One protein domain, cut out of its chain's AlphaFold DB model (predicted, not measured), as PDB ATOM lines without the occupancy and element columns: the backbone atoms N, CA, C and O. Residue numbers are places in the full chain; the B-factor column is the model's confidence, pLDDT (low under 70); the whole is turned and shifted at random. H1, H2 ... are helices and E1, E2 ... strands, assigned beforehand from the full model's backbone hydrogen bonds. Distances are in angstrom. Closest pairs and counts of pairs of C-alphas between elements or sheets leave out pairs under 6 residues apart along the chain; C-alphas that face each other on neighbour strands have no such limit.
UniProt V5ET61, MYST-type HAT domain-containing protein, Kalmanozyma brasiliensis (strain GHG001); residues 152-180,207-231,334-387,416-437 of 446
ATOM      1  N   LEU A 152     -30.380 -25.273 -11.541       90.19
ATOM      2  CA  LEU A 152     -31.834 -25.210 -11.384       90.19
ATOM      3  C   LEU A 152     -32.353 -26.380 -10.539       90.19
ATOM      4  O   LEU A 152     -33.240 -26.180  -9.709       90.19
ATOM      5  N   GLY A 153     -31.799 -27.579 -10.746       91.62
ATOM      6  CA  GLY A 153     -32.102 -28.766  -9.955       91.62
ATOM      7  C   GLY A 153     -31.766 -28.556  -8.482       91.62
ATOM      8  O   GLY A 153     -32.646 -28.711  -7.644       91.62
ATOM      9  N   PHE A 154     -30.546 -28.115  -8.171       92.75
ATOM     10  CA  PHE A 154     -30.086 -27.858  -6.809       92.75
ATOM     11  C   PHE A 154     -30.975 -26.845  -6.084       92.75
ATOM     12  O   PHE A 154     -31.458 -27.137  -4.996       92.75
ATOM     13  N   LYS A 155     -31.298 -25.705  -6.714       92.38
ATOM     14  CA  LYS A 155     -32.238 -24.721  -6.137       92.38
ATOM     15  C   LYS A 155     -33.628 -25.314  -5.885       92.38
ATOM     16  O   LYS A 155     -34.253 -25.012  -4.872       92.38
ATOM     17  N   GLY A 156     -34.117 -26.148  -6.806       93.44
ATOM     18  CA  GLY A 156     -35.400 -26.837  -6.665       93.44
ATOM     19  C   GLY A 156     -35.416 -27.836  -5.505       93.44
ATOM     20  O   GLY A 156     -36.355 -27.823  -4.712       93.44
ATOM     21  N   TYR A 157     -34.368 -28.654  -5.381       95.62
ATOM     22  CA  TYR A 157     -34.206 -29.614  -4.289       95.62
ATOM     23  C   TYR A 157     -34.014 -28.930  -2.943       95.62
ATOM     24  O   TYR A 157     -34.699 -29.297  -2.000       95.62
ATOM     25  N   LEU A 158     -33.175 -27.897  -2.863       94.88
ATOM     26  CA  LEU A 158     -32.959 -27.151  -1.626       94.88
ATOM     27  C   LEU A 158     -34.260 -26.511  -1.128       94.88
ATOM     28  O   LEU A 158     -34.636 -26.685   0.026       94.88
ATOM     29  N   SER A 159     -35.020 -25.875  -2.027       94.19
ATOM     30  CA  SER A 159     -36.351 -25.353  -1.701       94.19
ATOM     31  C   SER A 159     -37.313 -26.452  -1.231       94.19
ATOM     32  O   SER A 159     -38.067 -26.230  -0.283       94.19
ATOM     33  N   PHE A 160     -37.288 -27.628  -1.865       95.88
ATOM     34  CA  PHE A 160     -38.105 -28.774  -1.470       95.88
ATOM     35  C   PHE A 160     -37.709 -29.324  -0.092       95.88
ATOM     36  O   PHE A 160     -38.587 -29.471   0.757       95.88
ATOM     37  N   TRP A 161     -36.423 -29.578   0.159       96.94
ATOM     38  CA  TRP A 161     -35.920 -30.103   1.430       96.94
ATOM     39  C   TRP A 161     -36.239 -29.157   2.582       96.94
ATOM     40  O   TRP A 161     -36.826 -29.585   3.575       96.94
ATOM     41  N   THR A 162     -35.958 -27.861   2.414       96.25
ATOM     42  CA  THR A 162     -36.302 -26.830   3.399       96.25
ATOM     43  C   THR A 162     -37.805 -26.791   3.655       96.25
ATOM     44  O   THR A 162     -38.232 -26.777   4.807       96.25
ATOM     45  N   ALA A 163     -38.637 -26.849   2.611       95.56
ATOM     46  CA  ALA A 163     -40.087 -26.851   2.780       95.56
ATOM     47  C   ALA A 163     -40.601 -28.114   3.495       95.56
ATOM     48  O   ALA A 163     -41.437 -27.998   4.387       95.56
ATOM     49  N   VAL A 164     -40.119 -29.310   3.140       95.56
ATOM     50  CA  VAL A 164     -40.496 -30.570   3.808       95.56
ATOM     51  C   VAL A 164     -40.106 -30.535   5.277       95.56
ATOM     52  O   VAL A 164     -40.946 -30.813   6.133       95.56
ATOM     53  N   LEU A 165     -38.865 -30.146   5.564       95.56
ATOM     54  CA  LEU A 165     -38.339 -30.077   6.916       95.56
ATOM     55  C   LEU A 165     -39.140 -29.099   7.780       95.56
ATOM     56  O   LEU A 165     -39.607 -29.465   8.856       95.56
ATOM     57  N   LEU A 166     -39.361 -27.878   7.289       95.12
ATOM     58  CA  LEU A 166     -40.112 -26.860   8.024       95.12
ATOM     59  C   LEU A 166     -41.579 -27.245   8.208       95.12
ATOM     60  O   LEU A 166     -42.128 -26.998   9.276       95.12
ATOM     61  N   ARG A 167     -42.216 -27.887   7.218       94.19
ATOM     62  CA  ARG A 167     -43.583 -28.414   7.376       94.19
ATOM     63  C   ARG A 167     -43.648 -29.495   8.447       94.19
ATOM     64  O   ARG A 167     -44.551 -29.458   9.276       94.19
ATOM     65  N   ALA A 168     -42.706 -30.434   8.442       93.31
ATOM     66  CA  ALA A 168     -42.668 -31.507   9.426       93.31
ATOM     67  C   ALA A 168     -42.444 -30.960  10.844       93.31
ATOM     68  O   ALA A 168     -43.177 -31.312  11.765       93.31
ATOM     69  N   LEU A 169     -41.501 -30.026  10.998       92.75
ATOM     70  CA  LEU A 169     -41.252 -29.332  12.261       92.75
ATOM     71  C   LEU A 169     -42.458 -28.505  12.708       92.75
ATOM     72  O   LEU A 169     -42.828 -28.559  13.876       92.75
ATOM     73  N   HIS A 170     -43.123 -27.797  11.793       91.75
ATOM     74  CA  HIS A 170     -44.355 -27.074  12.107       91.75
ATOM     75  C   HIS A 170     -45.425 -28.003  12.667       91.75
ATOM     76  O   HIS A 170     -46.032 -27.684  13.685       91.75
ATOM     77  N   CYS A 171     -45.605 -29.182  12.067       90.25
ATOM     78  CA  CYS A 171     -46.553 -30.159  12.578       90.25
ATOM     79  C   CYS A 171     -46.212 -30.627  13.999       90.25
ATOM     80  O   CYS A 171     -47.133 -30.933  14.747       90.25
ATOM     81  N   CYS A 172     -44.937 -30.634  14.400       90.31
ATOM     82  CA  CYS A 172     -44.533 -30.932  15.775       90.31
ATOM     83  C   CYS A 172     -44.859 -29.803  16.768       90.31
ATOM     84  O   CYS A 172     -45.023 -30.090  17.949       90.31
ATOM     85  N   PHE A 173     -44.956 -28.541  16.341       86.12
ATOM     86  CA  PHE A 173     -45.214 -27.406  17.244       86.12
ATOM     87  C   PHE A 173     -46.651 -26.890  17.219       86.12
ATOM     88  O   PHE A 173     -47.142 -26.426  18.242       86.12
ATOM     89  N   ASP A 174     -47.295 -26.929  16.055       82.56
ATOM     90  CA  ASP A 174     -48.535 -26.208  15.780       82.56
ATOM     91  C   ASP A 174     -49.579 -27.028  15.012       82.56
ATOM     92  O   ASP A 174     -50.694 -26.547  14.808       82.56
ATOM     93  N   GLY A 175     -49.256 -28.251  14.590       77.94
ATOM     94  CA  GLY A 175     -50.138 -29.077  13.766       77.94
ATOM     95  C   GLY A 175     -50.102 -28.683  12.280       77.94
ATOM     96  O   GLY A 175     -49.149 -28.050  11.824       77.94
ATOM     97  N   PRO A 176     -51.082 -29.113  11.468       74.19
ATOM     98  CA  PRO A 176     -51.023 -28.918  10.022       74.19
ATOM     99  C   PRO A 176     -51.108 -27.432   9.644       74.19
ATOM    100  O   PRO A 176     -51.958 -26.697  10.148       74.19
ATOM    101  N   LEU A 177     -50.287 -27.005   8.673       65.19
ATOM    102  CA  LEU A 177     -50.460 -25.714   7.998       65.19
ATOM    103  C   LEU A 177     -51.880 -25.685   7.412       65.19
ATOM    104  O   LEU A 177     -52.151 -26.413   6.457       65.19
ATOM    105  N   ARG A 178     -52.787 -24.905   8.020       59.06
ATOM    106  CA  ARG A 178     -54.226 -24.842   7.697       59.06
ATOM    107  C   ARG A 178     -54.519 -25.131   6.217       59.06
ATOM    108  O   ARG A 178     -54.135 -24.349   5.343       59.06
ATOM    109  N   ARG A 179     -55.288 -26.190   5.931       48.88
ATOM    110  CA  ARG A 179     -56.000 -26.312   4.650       48.88
ATOM    111  C   ARG A 179     -57.094 -25.252   4.647       48.88
ATOM    112  O   ARG A 179     -58.148 -25.437   5.244       48.88
ATOM    113  N   VAL A 180     -56.839 -24.117   4.002       43.25
ATOM    114  CA  VAL A 180     -57.889 -23.134   3.721       43.25
ATOM    115  C   VAL A 180     -58.802 -23.730   2.650       43.25
ATOM    116  O   VAL A 180     -58.654 -23.457   1.460       43.25
ATOM    117  N   LYS A 207     -67.502 -27.162  16.741       75.69
ATOM    118  CA  LYS A 207     -66.608 -27.247  15.581       75.69
ATOM    119  C   LYS A 207     -65.182 -26.792  15.909       75.69
ATOM    120  O   LYS A 207     -64.230 -27.450  15.504       75.69
ATOM    121  N   VAL A 208     -65.033 -25.696  16.656       79.25
ATOM    122  CA  VAL A 208     -63.717 -25.197  17.095       79.25
ATOM    123  C   VAL A 208     -63.022 -26.221  17.995       79.25
ATOM    124  O   VAL A 208     -61.846 -26.506  17.787       79.25
ATOM    125  N   ASN A 209     -63.757 -26.839  18.922       81.25
ATOM    126  CA  ASN A 209     -63.221 -27.883  19.798       81.25
ATOM    127  C   ASN A 209     -62.807 -29.147  19.024       81.25
ATOM    128  O   ASN A 209     -61.782 -29.750  19.335       81.25
ATOM    129  N   ALA A 210     -63.562 -29.531  17.990       83.06
ATOM    130  CA  ALA A 210     -63.211 -30.655  17.120       83.06
ATOM    131  C   ALA A 210     -61.936 -30.378  16.297       83.06
ATOM    132  O   ALA A 210     -61.045 -31.226  16.225       83.06
ATOM    133  N   GLU A 211     -61.816 -29.178  15.716       82.50
ATOM    134  CA  GLU A 211     -60.615 -28.752  14.982       82.50
ATOM    135  C   GLU A 211     -59.375 -28.702  15.894       82.50
ATOM    136  O   GLU A 211     -58.285 -29.119  15.490       82.50
ATOM    137  N   ASP A 212     -59.535 -28.233  17.133       85.12
ATOM    138  CA  ASP A 212     -58.464 -28.196  18.127       85.12
ATOM    139  C   ASP A 212     -58.031 -29.601  18.586       85.12
ATOM    140  O   ASP A 212     -56.834 -29.905  18.619       85.12
ATOM    141  N   ALA A 213     -58.984 -30.501  18.845       86.88
ATOM    142  CA  ALA A 213     -58.688 -31.891  19.192       86.88
ATOM    143  C   ALA A 213     -57.882 -32.590  18.085       86.88
ATOM    144  O   ALA A 213     -56.852 -33.223  18.344       86.88
ATOM    145  N   LEU A 214     -58.296 -32.407  16.830       86.75
ATOM    146  CA  LEU A 214     -57.597 -32.940  15.665       86.75
ATOM    147  C   LEU A 214     -56.185 -32.354  15.540       86.75
ATOM    148  O   LEU A 214     -55.227 -33.101  15.316       86.75
ATOM    149  N   ARG A 215     -56.021 -31.042  15.742       86.44
ATOM    150  CA  ARG A 215     -54.710 -30.373  15.746       86.44
ATOM    151  C   ARG A 215     -53.779 -30.961  16.810       86.44
ATOM    152  O   ARG A 215     -52.640 -31.309  16.489       86.44
ATOM    153  N   ARG A 216     -54.252 -31.106  18.050       87.88
ATOM    154  CA  ARG A 216     -53.482 -31.673  19.173       87.88
ATOM    155  C   ARG A 216     -53.091 -33.126  18.928       87.88
ATOM    156  O   ARG A 216     -51.933 -33.485  19.143       87.88
ATOM    157  N   TRP A 217     -54.002 -33.932  18.384       89.94
ATOM    158  CA  TRP A 217     -53.710 -35.311  17.991       89.94
ATOM    159  C   TRP A 217     -52.607 -35.395  16.925       89.94
ATOM    160  O   TRP A 217     -51.670 -36.190  17.043       89.94
ATOM    161  N   HIS A 218     -52.667 -34.527  15.911       89.38
ATOM    162  CA  HIS A 218     -51.636 -34.450  14.876       89.38
ATOM    163  C   HIS A 218     -50.273 -34.054  15.454       89.38
ATOM    164  O   HIS A 218     -49.275 -34.702  15.128       89.38
ATOM    165  N   MET A 219     -50.218 -33.044  16.330       88.50
ATOM    166  CA  MET A 219     -48.975 -32.646  17.003       88.50
ATOM    167  C   MET A 219     -48.363 -33.806  17.783       88.50
ATOM    168  O   MET A 219     -47.186 -34.123  17.599       88.50
ATOM    169  N   LEU A 220     -49.175 -34.485  18.596       89.06
ATOM    170  CA  LEU A 220     -48.734 -35.613  19.409       89.06
ATOM    171  C   LEU A 220     -48.165 -36.750  18.548       89.06
ATOM    172  O   LEU A 220     -47.084 -37.267  18.834       89.06
ATOM    173  N   SER A 221     -48.849 -37.092  17.452       90.38
ATOM    174  CA  SER A 221     -48.399 -38.121  16.508       90.38
ATOM    175  C   SER A 221     -47.040 -37.788  15.881       90.38
ATOM    176  O   SER A 221     -46.166 -38.653  15.787       90.38
ATOM    177  N   GLN A 222     -46.832 -36.532  15.483       90.56
ATOM    178  CA  GLN A 222     -45.585 -36.105  14.844       90.56
ATOM    179  C   GLN A 222     -44.432 -35.995  15.845       90.56
ATOM    180  O   GLN A 222     -43.329 -36.452  15.543       90.56
ATOM    181  N   ARG A 223     -44.684 -35.501  17.066       90.12
ATOM    182  CA  ARG A 223     -43.683 -35.503  18.148       90.12
ATOM    183  C   ARG A 223     -43.259 -36.928  18.523       90.12
ATOM    184  O   ARG A 223     -42.068 -37.176  18.687       90.12
ATOM    185  N   CYS A 224     -44.195 -37.881  18.572       89.50
ATOM    186  CA  CYS A 224     -43.884 -39.298  18.788       89.50
ATOM    187  C   CYS A 224     -42.959 -39.855  17.695       89.50
ATOM    188  O   CYS A 224     -41.929 -40.456  18.005       89.50
ATOM    189  N   LYS A 225     -43.267 -39.590  16.415       88.94
ATOM    190  CA  LYS A 225     -42.410 -39.989  15.283       88.94
ATOM    191  C   LYS A 225     -41.010 -39.380  15.367       88.94
ATOM    192  O   LYS A 225     -40.026 -40.090  15.174       88.94
ATOM    193  N   LEU A 226     -40.922 -38.088  15.682       88.81
ATOM    194  CA  LEU A 226     -39.660 -37.363  15.831       88.81
ATOM    195  C   LEU A 226     -38.784 -37.953  16.950       88.81
ATOM    196  O   LEU A 226     -37.576 -38.113  16.774       88.81
ATOM    197  N   LEU A 227     -39.392 -38.305  18.083       86.62
ATOM    198  CA  LEU A 227     -38.694 -38.869  19.243       86.62
ATOM    199  C   LEU A 227     -38.483 -40.389  19.150       86.62
ATOM    200  O   LEU A 227     -37.804 -40.961  19.995       86.62
ATOM    201  N   GLY A 228     -39.038 -41.056  18.133       84.19
ATOM    202  CA  GLY A 228     -38.955 -42.513  17.998       84.19
ATOM    203  C   GLY A 228     -39.743 -43.272  19.072       84.19
ATOM    204  O   GLY A 228     -39.428 -44.421  19.371       84.19
ATOM    205  N   VAL A 229     -40.760 -42.637  19.654       87.19
ATOM    206  CA  VAL A 229     -41.606 -43.201  20.712       87.19
ATOM    207  C   VAL A 229     -42.937 -43.643  20.102       87.19
ATOM    208  O   VAL A 229     -43.523 -42.937  19.284       87.19
ATOM    209  N   SER A 230     -43.427 -44.826  20.473       86.88
ATOM    210  CA  SER A 230     -44.724 -45.318  19.991       86.88
ATOM    211  C   SER A 230     -45.883 -44.516  20.591       86.88
ATOM    212  O   SER A 230     -45.843 -44.154  21.762       86.88
ATOM    213  N   LEU A 231     -46.968 -44.307  19.840       87.38
ATOM    214  CA  LEU A 231     -48.162 -43.657  20.396       87.38
ATOM    215  C   LEU A 231     -48.791 -44.482  21.541       87.38
ATOM    216  O   LEU A 231     -49.394 -43.939  22.456       87.38
ATOM    217  N   LYS A 334     -49.025 -30.661  29.439       76.38
ATOM    218  CA  LYS A 334     -48.162 -29.579  28.939       76.38
ATOM    219  C   LYS A 334     -48.586 -29.088  27.561       76.38
ATOM    220  O   LYS A 334     -48.542 -27.891  27.317       76.38
ATOM    221  N   LEU A 335     -49.058 -29.971  26.679       73.69
ATOM    222  CA  LEU A 335     -49.603 -29.570  25.375       73.69
ATOM    223  C   LEU A 335     -50.810 -28.623  25.483       73.69
ATOM    224  O   LEU A 335     -51.011 -27.815  24.578       73.69
ATOM    225  N   GLN A 336     -51.601 -28.715  26.558       68.56
ATOM    226  CA  GLN A 336     -52.712 -27.792  26.818       68.56
ATOM    227  C   GLN A 336     -52.216 -26.432  27.333       68.56
ATOM    228  O   GLN A 336     -52.785 -25.403  26.981       68.56
ATOM    229  N   GLU A 337     -51.149 -26.416  28.132       66.31
ATOM    230  CA  GLU A 337     -50.560 -25.197  28.705       66.31
ATOM    231  C   GLU A 337     -49.624 -24.456  27.722       66.31
ATOM    232  O   GLU A 337     -49.450 -23.240  27.807       66.31
ATOM    233  N   GLU A 338     -49.035 -25.170  26.755       63.84
ATOM    234  CA  GLU A 338     -48.031 -24.669  25.802       63.84
ATOM    235  C   GLU A 338     -48.570 -23.689  24.741       63.84
ATOM    236  O   GLU A 338     -47.776 -23.151  23.963       63.84
ATOM    237  N   GLU A 339     -49.877 -23.406  24.668       58.84
ATOM    238  CA  GLU A 339     -50.424 -22.478  23.658       58.84
ATOM    239  C   GLU A 339     -49.763 -21.086  23.726       58.84
ATOM    240  O   GLU A 339     -49.407 -20.538  22.678       58.84
ATOM    241  N   ASP A 340     -49.419 -20.609  24.930       53.69
ATOM    242  CA  ASP A 340     -48.783 -19.302  25.159       53.69
ATOM    243  C   ASP A 340     -47.293 -19.368  25.578       53.69
ATOM    244  O   ASP A 340     -46.621 -18.335  25.624       53.69
ATOM    245  N   ALA A 341     -46.735 -20.560  25.834       65.00
ATOM    246  CA  ALA A 341     -45.347 -20.737  26.295       65.00
ATOM    247  C   ALA A 341     -44.351 -21.070  25.163       65.00
ATOM    248  O   ALA A 341     -44.702 -21.653  24.136       65.00
ATOM    249  N   THR A 342     -43.070 -20.728  25.343       67.62
ATOM    250  CA  THR A 342     -41.997 -21.068  24.395       67.62
ATOM    251  C   THR A 342     -41.709 -22.573  24.412       67.62
ATOM    252  O   THR A 342     -40.976 -23.083  25.253       67.62
ATOM    253  N   CYS A 343     -42.278 -23.308  23.454       77.00
ATOM    254  CA  CYS A 343     -41.981 -24.729  23.279       77.00
ATOM    255  C   CYS A 343     -40.620 -24.908  22.584       77.00
ATOM    256  O   CYS A 343     -40.399 -24.374  21.489       77.00
ATOM    257  N   THR A 344     -39.726 -25.673  23.216       82.81
ATOM    258  CA  THR A 344     -38.396 -26.024  22.696       82.81
ATOM    259  C   THR A 344     -38.257 -27.539  22.646       82.81
ATOM    260  O   THR A 344     -38.592 -28.222  23.611       82.81
ATOM    261  N   ILE A 345     -37.749 -28.071  21.533       83.62
ATOM    262  CA  ILE A 345     -37.512 -29.508  21.358       83.62
ATOM    263  C   ILE A 345     -36.049 -29.725  20.964       83.62
ATOM    264  O   ILE A 345     -35.557 -29.105  20.020       83.62
ATOM    265  N   ALA A 346     -35.372 -30.627  21.674       84.94
ATOM    266  CA  ALA A 346     -34.065 -31.141  21.285       84.94
ATOM    267  C   ALA A 346     -34.237 -32.230  20.214       84.94
ATOM    268  O   ALA A 346     -34.957 -33.206  20.427       84.94
ATOM    269  N   VAL A 347     -33.597 -32.069  19.056       88.25
ATOM    270  CA  VAL A 347     -33.697 -33.012  17.932       88.25
ATOM    271  C   VAL A 347     -32.327 -33.376  17.383       88.25
ATOM    272  O   VAL A 347     -31.413 -32.562  17.368       88.25
ATOM    273  N   THR A 348     -32.182 -34.591  16.868       90.19
ATOM    274  CA  THR A 348     -30.991 -35.000  16.114       90.19
ATOM    275  C   THR A 348     -31.289 -35.010  14.615       90.19
ATOM    276  O   THR A 348     -32.447 -35.112  14.201       90.19
ATOM    277  N   VAL A 349     -30.251 -34.953  13.776       90.31
ATOM    278  CA  VAL A 349     -30.403 -35.100  12.313       90.31
ATOM    279  C   VAL A 349     -31.041 -36.447  11.953       90.31
ATOM    280  O   VAL A 349     -31.862 -36.528  11.045       90.31
ATOM    281  N   ASP A 350     -30.723 -37.495  12.708       89.81
ATOM    282  CA  ASP A 350     -31.296 -38.832  12.562       89.81
ATOM    283  C   ASP A 350     -32.805 -38.863  12.894       89.81
ATOM    284  O   ASP A 350     -33.607 -39.417  12.139       89.81
ATOM    285  N   SER A 351     -33.232 -38.164  13.950       91.19
ATOM    286  CA  SER A 351     -34.658 -37.954  14.246       91.19
ATOM    287  C   SER A 351     -35.389 -37.199  13.133       91.19
ATOM    288  O   SER A 351     -36.503 -37.573  12.762       91.19
ATOM    289  N   LEU A 352     -34.763 -36.170  12.556       93.31
ATOM    290  CA  LEU A 352     -35.327 -35.438  11.417       93.31
ATOM    291  C   LEU A 352     -35.395 -36.309  10.156       93.31
ATOM    292  O   LEU A 352     -36.363 -36.214   9.400       93.31
ATOM    293  N   SER A 353     -34.415 -37.191   9.951       93.19
ATOM    294  CA  SER A 353     -34.394 -38.155   8.848       93.19
ATOM    295  C   SER A 353     -35.549 -39.145   8.948       93.19
ATOM    296  O   SER A 353     -36.289 -39.307   7.978       93.19
ATOM    297  N   ARG A 354     -35.804 -39.709  10.137       90.06
ATOM    298  CA  ARG A 354     -36.997 -40.538  10.381       90.06
ATOM    299  C   ARG A 354     -38.302 -39.790  10.138       90.06
ATOM    300  O   ARG A 354     -39.231 -40.364   9.581       90.06
ATOM    301  N   LEU A 355     -38.380 -38.532  10.569       91.50
ATOM    302  CA  LEU A 355     -39.597 -37.733  10.442       91.50
ATOM    303  C   LEU A 355     -39.915 -37.383   8.978       91.50
ATOM    304  O   LEU A 355     -41.084 -37.289   8.610       91.50
ATOM    305  N   THR A 356     -38.889 -37.161   8.152       94.00
ATOM    306  CA  THR A 356     -39.039 -36.565   6.810       94.00
ATOM    307  C   THR A 356     -38.690 -37.493   5.648       94.00
ATOM    308  O   THR A 356     -38.968 -37.146   4.501       94.00
ATOM    309  N   HIS A 357     -38.070 -38.648   5.912       94.25
ATOM    310  CA  HIS A 357     -37.467 -39.543   4.914       94.25
ATOM    311  C   HIS A 357     -36.375 -38.895   4.041       94.25
ATOM    312  O   HIS A 357     -36.029 -39.415   2.975       94.25
ATOM    313  N   LEU A 358     -35.807 -37.769   4.483       94.94
ATOM    314  CA  LEU A 358     -34.654 -37.132   3.849       94.94
ATOM    315  C   LEU A 358     -33.351 -37.739   4.378       94.94
ATOM    316  O   LEU A 358     -33.278 -38.160   5.536       94.94
ATOM    317  N   ARG A 359     -32.299 -37.755   3.556       93.31
ATOM    318  CA  ARG A 359     -30.953 -38.096   4.037       93.31
ATOM    319  C   ARG A 359     -30.386 -37.005   4.939       93.31
ATOM    320  O   ARG A 359     -30.727 -35.834   4.808       93.31
ATOM    321  N   ALA A 360     -29.467 -37.405   5.816       91.25
ATOM    322  CA  ALA A 360     -28.795 -36.506   6.751       91.25
ATOM    323  C   ALA A 360     -28.144 -35.301   6.048       91.25
ATOM    324  O   ALA A 360     -28.363 -34.168   6.465       91.25
ATOM    325  N   ASP A 361     -27.424 -35.527   4.947       90.75
ATOM    326  CA  ASP A 361     -26.745 -34.457   4.204       90.75
ATOM    327  C   ASP A 361     -27.728 -33.412   3.654       90.75
ATOM    328  O   ASP A 361     -27.482 -32.208   3.729       90.75
ATOM    329  N   ASP A 362     -28.877 -33.865   3.149       94.25
ATOM    330  CA  ASP A 362     -29.915 -32.992   2.597       94.25
ATOM    331  C   ASP A 362     -30.621 -32.195   3.708       94.25
ATOM    332  O   ASP A 362     -30.966 -31.028   3.515       94.25
ATOM    333  N   ILE A 363     -30.775 -32.789   4.899       94.38
ATOM    334  CA  ILE A 363     -31.285 -32.105   6.097       94.38
ATOM    335  C   ILE A 363     -30.318 -31.018   6.553       94.38
ATOM    336  O   ILE A 363     -30.756 -29.911   6.853       94.38
ATOM    337  N   VAL A 364     -29.016 -31.307   6.595       92.44
ATOM    338  CA  VAL A 364     -27.999 -30.317   6.977       92.44
ATOM    339  C   VAL A 364     -28.025 -29.138   6.006       92.44
ATOM    340  O   VAL A 364     -28.095 -27.994   6.449       92.44
ATOM    341  N   LEU A 365     -28.076 -29.398   4.694       91.38
ATOM    342  CA  LEU A 365     -28.216 -28.343   3.685       91.38
ATOM    343  C   LEU A 365     -29.493 -27.515   3.886       91.38
ATOM    344  O   LEU A 365     -29.439 -26.287   3.841       91.38
ATOM    345  N   ALA A 366     -30.627 -28.172   4.137       94.62
ATOM    346  CA  ALA A 366     -31.905 -27.506   4.367       94.62
ATOM    347  C   ALA A 366     -31.907 -26.642   5.635       94.62
ATOM    348  O   ALA A 366     -32.436 -25.532   5.619       94.62
ATOM    349  N   LEU A 367     -31.308 -27.127   6.724       93.31
ATOM    350  CA  LEU A 367     -31.171 -26.394   7.981       93.31
ATOM    351  C   LEU A 367     -30.241 -25.183   7.839       93.31
ATOM    352  O   LEU A 367     -30.565 -24.110   8.349       93.31
ATOM    353  N   SER A 368     -29.118 -25.334   7.134       91.69
ATOM    354  CA  SER A 368     -28.207 -24.224   6.838       91.69
ATOM    355  C   SER A 368     -28.872 -23.168   5.957       91.69
ATOM    356  O   SER A 368     -28.810 -21.987   6.281       91.69
ATOM    357  N   GLU A 369     -29.583 -23.574   4.898       92.69
ATOM    358  CA  GLU A 369     -30.374 -22.652   4.066       92.69
ATOM    359  C   GLU A 369     -31.445 -21.942   4.902       92.69
ATOM    360  O   GLU A 369     -31.629 -20.731   4.811       92.69
ATOM    361  N   ALA A 370     -32.121 -22.687   5.776       92.38
ATOM    362  CA  ALA A 370     -33.113 -22.164   6.700       92.38
ATOM    363  C   ALA A 370     -32.528 -21.234   7.775       92.38
ATOM    364  O   ALA A 370     -33.315 -20.646   8.515       92.38
ATOM    365  N   GLY A 371     -31.202 -21.080   7.881       90.12
ATOM    366  CA  GLY A 371     -30.543 -20.319   8.947       90.12
ATOM    367  C   GLY A 371     -30.820 -20.875  10.347       90.12
ATOM    368  O   GLY A 371     -30.836 -20.116  11.306       90.12
ATOM    369  N   LEU A 372     -31.112 -22.176  10.446       87.81
ATOM    370  CA  LEU A 372     -31.326 -22.897  11.708       87.81
ATOM    371  C   LEU A 372     -30.047 -23.603  12.195       87.81
ATOM    372  O   LEU A 372     -30.031 -24.176  13.281       87.81
ATOM    373  N   LEU A 373     -28.988 -23.579  11.385       83.94
ATOM    374  CA  LEU A 373     -27.642 -24.026  11.727       83.94
ATOM    375  C   LEU A 373     -26.667 -22.865  11.510       83.94
ATOM    376  O   LEU A 373     -26.365 -22.535  10.363       83.94
ATOM    377  N   ASP A 374     -26.139 -22.300  12.596       63.75
ATOM    378  CA  ASP A 374     -25.010 -21.368  12.540       63.75
ATOM    379  C   ASP A 374     -23.694 -22.156  12.585       63.75
ATOM    380  O   ASP A 374     -23.314 -22.726  13.606       63.75
ATOM    381  N   ALA A 375     -23.000 -22.214  11.448       52.50
ATOM    382  CA  ALA A 375     -21.736 -22.935  11.302       52.50
ATOM    383  C   ALA A 375     -20.550 -22.420  12.161       52.50
ATOM    384  O   ALA A 375     -19.657 -23.233  12.396       52.50
ATOM    385  N   PRO A 376     -20.470 -21.150  12.634       42.84
ATOM    386  CA  PRO A 376     -19.310 -20.715  13.426       42.84
ATOM    387  C   PRO A 376     -19.481 -20.738  14.958       42.84
ATOM    388  O   PRO A 376     -18.477 -20.924  15.636       42.84
ATOM    389  N   ASP A 377     -20.693 -20.576  15.510       40.72
ATOM    390  CA  ASP A 377     -20.878 -20.222  16.938       40.72
ATOM    391  C   ASP A 377     -21.843 -21.133  17.729       40.72
ATOM    392  O   ASP A 377     -22.213 -20.812  18.859       40.72
ATOM    393  N   MET A 378     -22.264 -22.284  17.189       43.66
ATOM    394  CA  MET A 378     -23.168 -23.178  17.927       43.66
ATOM    395  C   MET A 378     -22.460 -23.846  19.122       43.66
ATOM    396  O   MET A 378     -21.521 -24.622  18.916       43.66
ATOM    397  N   PRO A 379     -22.909 -23.621  20.378       41.59
ATOM    398  CA  PRO A 379     -22.419 -24.388  21.510       41.59
ATOM    399  C   PRO A 379     -22.877 -25.838  21.335       41.59
ATOM    400  O   PRO A 379     -24.067 -26.124  21.212       41.59
ATOM    401  N   PHE A 380     -21.923 -26.766  21.305       41.88
ATOM    402  CA  PHE A 380     -22.205 -28.195  21.293       41.88
ATOM    403  C   PHE A 380     -22.952 -28.565  22.581       41.88
ATOM    404  O   PHE A 380     -22.344 -28.686  23.642       41.88
ATOM    405  N   LEU A 381     -24.275 -28.713  22.510       46.41
ATOM    406  CA  LEU A 381     -25.063 -29.190  23.640       46.41
ATOM    407  C   LEU A 381     -25.138 -30.714  23.597       46.41
ATOM    408  O   LEU A 381     -25.493 -31.326  22.586       46.41
ATOM    409  N   HIS A 382     -24.750 -31.321  24.716       42.91
ATOM    410  CA  HIS A 382     -24.775 -32.761  24.911       42.91
ATOM    411  C   HIS A 382     -26.222 -33.264  24.898       42.91
ATOM    412  O   HIS A 382     -27.072 -32.735  25.609       42.91
ATOM    413  N   ALA A 383     -26.502 -34.312  24.120       41.41
ATOM    414  CA  ALA A 383     -27.752 -35.048  24.237       41.41
ATOM    415  C   ALA A 383     -27.722 -35.899  25.517       41.41
ATOM    416  O   ALA A 383     -27.293 -37.052  25.502       41.41
ATOM    417  N   THR A 384     -28.142 -35.319  26.636       44.38
ATOM    418  CA  THR A 384     -28.695 -36.083  27.759       44.38
ATOM    419  C   THR A 384     -30.180 -35.755  27.876       44.38
ATOM    420  O   THR A 384     -30.611 -34.669  27.481       44.38
ATOM    421  N   ASP A 385     -30.963 -36.687  28.423       41.25
ATOM    422  CA  ASP A 385     -32.409 -36.541  28.683       41.25
ATOM    423  C   ASP A 385     -32.765 -35.300  29.544       41.25
ATOM    424  O   ASP A 385     -33.932 -34.928  29.662       41.25
ATOM    425  N   ASP A 386     -31.761 -34.601  30.088       37.03
ATOM    426  CA  ASP A 386     -31.872 -33.385  30.899       37.03
ATOM    427  C   ASP A 386     -31.945 -32.071  30.093       37.03
ATOM    428  O   ASP A 386     -32.189 -31.007  30.670       37.03
ATOM    429  N   ALA A 387     -31.779 -32.095  28.762       37.62
ATOM    430  CA  ALA A 387     -31.768 -30.881  27.925       37.62
ATOM    431  C   ALA A 387     -33.114 -30.119  27.871       37.62
ATOM    432  O   ALA A 387     -33.222 -29.082  27.217       37.62
ATOM    433  N   LEU A 416     -24.886 -35.032  18.675       68.25
ATOM    434  CA  LEU A 416     -25.170 -33.602  18.723       68.25
ATOM    435  C   LEU A 416     -26.675 -33.372  18.555       68.25
ATOM    436  O   LEU A 416     -27.281 -33.885  17.609       68.25
ATOM    437  N   ALA A 417     -27.265 -32.614  19.477       80.00
ATOM    438  CA  ALA A 417     -28.667 -32.226  19.430       80.00
ATOM    439  C   ALA A 417     -28.811 -30.755  19.020       80.00
ATOM    440  O   ALA A 417     -28.034 -29.892  19.426       80.00
ATOM    441  N   LEU A 418     -29.830 -30.479  18.216       85.56
ATOM    442  CA  LEU A 418     -30.280 -29.153  17.822       85.56
ATOM    443  C   LEU A 418     -31.443 -28.757  18.725       85.56
ATOM    444  O   LEU A 418     -32.426 -29.491  18.815       85.56
ATOM    445  N   LEU A 419     -31.349 -27.598  19.370       87.06
ATOM    446  CA  LEU A 419     -32.475 -27.012  20.088       87.06
ATOM    447  C   LEU A 419     -33.296 -26.163  19.123       87.06
ATOM    448  O   LEU A 419     -32.835 -25.125  18.652       87.06
ATOM    449  N   LEU A 420     -34.517 -26.607  18.827       87.75
ATOM    450  CA  LEU A 420     -35.442 -25.890  17.956       87.75
ATOM    451  C   LEU A 420     -36.574 -25.292  18.784       87.75
ATOM    452  O   LEU A 420     -37.253 -26.008  19.521       87.75
ATOM    453  N   THR A 421     -36.795 -23.988  18.637       88.38
ATOM    454  CA  THR A 421     -37.908 -23.279  19.276       88.38
ATOM    455  C   THR A 421     -39.054 -23.085  18.289       88.38
ATOM    456  O   THR A 421     -38.840 -22.880  17.089       88.38
ATOM    457  N   ARG A 422     -40.291 -23.101  18.795       87.06
ATOM    458  CA  ARG A 422     -41.494 -22.828  17.991       87.06
ATOM    459  C   ARG A 422     -41.395 -21.514  17.210       87.06
ATOM    460  O   ARG A 422     -41.757 -21.470  16.034       87.06
ATOM    461  N   ASP A 423     -40.898 -20.461  17.851       88.25
ATOM    462  CA  ASP A 423     -40.839 -19.124  17.257       88.25
ATOM    463  C   ASP A 423     -39.818 -19.047  16.119       88.25
ATOM    464  O   ASP A 423     -40.141 -18.494  15.067       88.25
ATOM    465  N   ALA A 424     -38.656 -19.701  16.257       89.56
ATOM    466  CA  ALA A 424     -37.680 -19.802  15.173       89.56
ATOM    467  C   ALA A 424     -38.275 -20.521  13.951       89.56
ATOM    468  O   ALA A 424     -38.146 -20.050  12.821       89.56
ATOM    469  N   ILE A 425     -39.003 -21.626  14.156       91.81
ATOM    470  CA  ILE A 425     -39.660 -22.344  13.052       91.81
ATOM    471  C   ILE A 425     -40.720 -21.470  12.370       91.81
ATOM    472  O   ILE A 425     -40.771 -21.420  11.138       91.81
ATOM    473  N   ARG A 426     -41.545 -20.747  13.137       90.25
ATOM    474  CA  ARG A 426     -42.561 -19.828  12.590       90.25
ATOM    475  C   ARG A 426     -41.939 -18.686  11.792       90.25
ATOM    476  O   ARG A 426     -42.415 -18.385  10.695       90.25
ATOM    477  N   GLU A 427     -40.880 -18.077  12.317       91.62
ATOM    478  CA  GLU A 427     -40.150 -17.005  11.640       91.62
ATOM    479  C   GLU A 427     -39.595 -17.489  10.298       91.62
ATOM    480  O   GLU A 427     -39.822 -16.859   9.260       91.62
ATOM    481  N   VAL A 428     -38.938 -18.650  10.291       92.88
ATOM    482  CA  VAL A 428     -38.362 -19.216   9.069       92.88
ATOM    483  C   VAL A 428     -39.454 -19.601   8.066       92.88
ATOM    484  O   VAL A 428     -39.308 -19.310   6.878       92.88
ATOM    485  N   ILE A 429     -40.576 -20.181   8.504       92.38
ATOM    486  CA  ILE A 429     -41.717 -20.496   7.623       92.38
ATOM    487  C   ILE A 429     -42.261 -19.240   6.941       92.38
ATOM    488  O   ILE A 429     -42.516 -19.263   5.730       92.38
ATOM    489  N   ALA A 430     -42.413 -18.147   7.694       91.44
ATOM    490  CA  ALA A 430     -42.858 -16.868   7.154       91.44
ATOM    491  C   ALA A 430     -41.831 -16.289   6.168       91.44
ATOM    492  O   ALA A 430     -42.203 -15.867   5.071       91.44
ATOM    493  N   ARG A 431     -40.539 -16.338   6.515       93.00
ATOM    494  CA  ARG A 431     -39.432 -15.855   5.676       93.00
ATOM    495  C   ARG A 431     -39.330 -16.603   4.346       93.00
ATOM    496  O   ARG A 431     -39.167 -15.975   3.304       93.00
ATOM    497  N   PHE A 432     -39.455 -17.929   4.376       90.75
ATOM    498  CA  PHE A 432     -39.376 -18.787   3.188       90.75
ATOM    499  C   PHE A 432     -40.700 -18.899   2.423       90.75
ATOM    500  O   PHE A 432     -40.725 -19.495   1.345       90.75
ATOM    501  N   ASN A 433     -41.792 -18.329   2.947       90.88
ATOM    502  CA  ASN A 433     -43.136 -18.446   2.384       90.88
ATOM    503  C   ASN A 433     -43.484 -19.911   2.053       90.88
ATOM    504  O   ASN A 433     -43.875 -20.243   0.926       90.88
ATOM    505  N   VAL A 434     -43.258 -20.799   3.028       90.69
ATOM    506  CA  VAL A 434     -43.387 -22.249   2.843       90.69
ATOM    507  C   VAL A 434     -44.827 -22.588   2.470       90.69
ATOM    508  O   VAL A 434     -45.761 -22.388   3.243       90.69
ATOM    509  N   ARG A 435     -45.008 -23.116   1.258       88.00
ATOM    510  CA  ARG A 435     -46.315 -23.541   0.754       88.00
ATOM    511  C   ARG A 435     -46.618 -24.990   1.156       88.00
ATOM    512  O   ARG A 435     -45.685 -25.766   1.401       88.00
ATOM    513  N   PRO A 436     -47.905 -25.386   1.175       89.25
ATOM    514  CA  PRO A 436     -48.289 -26.794   1.245       89.25
ATOM    515  C   PRO A 436     -47.638 -27.618   0.126       89.25
ATOM    516  O   PRO A 436     -47.233 -27.065  -0.901       89.25
ATOM    517  N   ALA A 437     -47.555 -28.934   0.328       91.75
ATOM    518  CA  ALA A 437     -47.078 -29.854  -0.701       91.75
ATOM    519  C   ALA A 437     -47.918 -29.724  -1.985       91.75
ATOM    520  O   ALA A 437     -49.133 -29.504  -1.937       91.75
TER     521      ALA A 437
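Overview. This is residues 152 to 180, 207 to 231, 334 to 387 and 416 to 437 of the 446 residues of the protein "MYST-type HAT domain-containing protein" of Kalmanozyma brasiliensis (strain GHG001) (UniProt V5ET61). A long helix, H1, makes the core of a small helical body: H5 crosses it about perpendicularly, H6 packs antiparallel along its later residues, and H4 and the later residues of H2 pack on it from other sides. The rest of H2 runs away from H1 as a long arm, and a small pair of strands, E1 and E2, lies near residues 169 to 173 of H1. The printed part has 130 residues with six named helices and two named strands, in the order H1, H2, H3, E1, H4, H5, E2, H6; the sheet E1 - E2 is antiparallel and the class is mostly helix. It is compact, with a radius of gyration of the C-alphas of 14.9 A, and spans 44 by 39 by 26 A.

Along the chain. H1, residues 152 to 173, begins with C-alpha 152 at (-31.834, -25.210, -11.384) and is 31.7 A long. H2, residues 207 to 227, begins with C-alpha 207 at (-66.608, -27.247, 15.581) and is 30.5 A long. H3 is residues 334 to 337, E1 residues 344 to 347, H4 residues 349 to 356, and H5 residues 360 to 369, 14.2 A long. E2, residues 418 to 421, is followed directly by H6, residues 422 to 432, which is 15.5 A long and ends with C-alpha 432 at (-39.376, -18.787, 3.188).

Arrangement. H1 is the hub, touching four helices. With residues 168 to 173 it touches H2 at a steep tilt of 67 degrees, the closest C-alphas being those of Cys 172 and Met 219, 4.9 A apart. H4 touches H1 about perpendicular, at 89 degrees, with C-alphas 165 and 356 closest at 6.5 A. H5 touches H1 about perpendicular, at 90 degrees, with C-alphas 162 and 366 closest at 4.6 A. H6 touches H1 at a shallow tilt of 30 degrees, opposite ways, with C-alphas 173 and 422 closest at 5.9 A. H2 touches H4, with C-alphas 226 and 351 closest at 5.3 A. E1 and E2 are antiparallel neighbours; N 345 and O 420 are 2.9 A apart and N 418 and O 347 are 2.8 A apart, within hydrogen-bond range. H3 touches no helix. Every O i to N i+4 pair is within hydrogen-bond range in H1, H2, H4, H5 and H6; H3 is too short for such a pair.

Size, cuts and confidence. The C-alphas farthest apart are those of Lys 207 and Pro 376, 47.8 A. Three cuts leave C-alpha gaps of 15.3 A from 180 to 207, 16.5 A from 231 to 334 and 11.6 A from 387 to 416. Of the links printed whole, no link is long; residues 370 to 387 are a stretch with no named element. The mean pLDDT of the printed part is 81.8, and residues 177 to 180, 336 to 342, 374 to 387 and 416 are under 70.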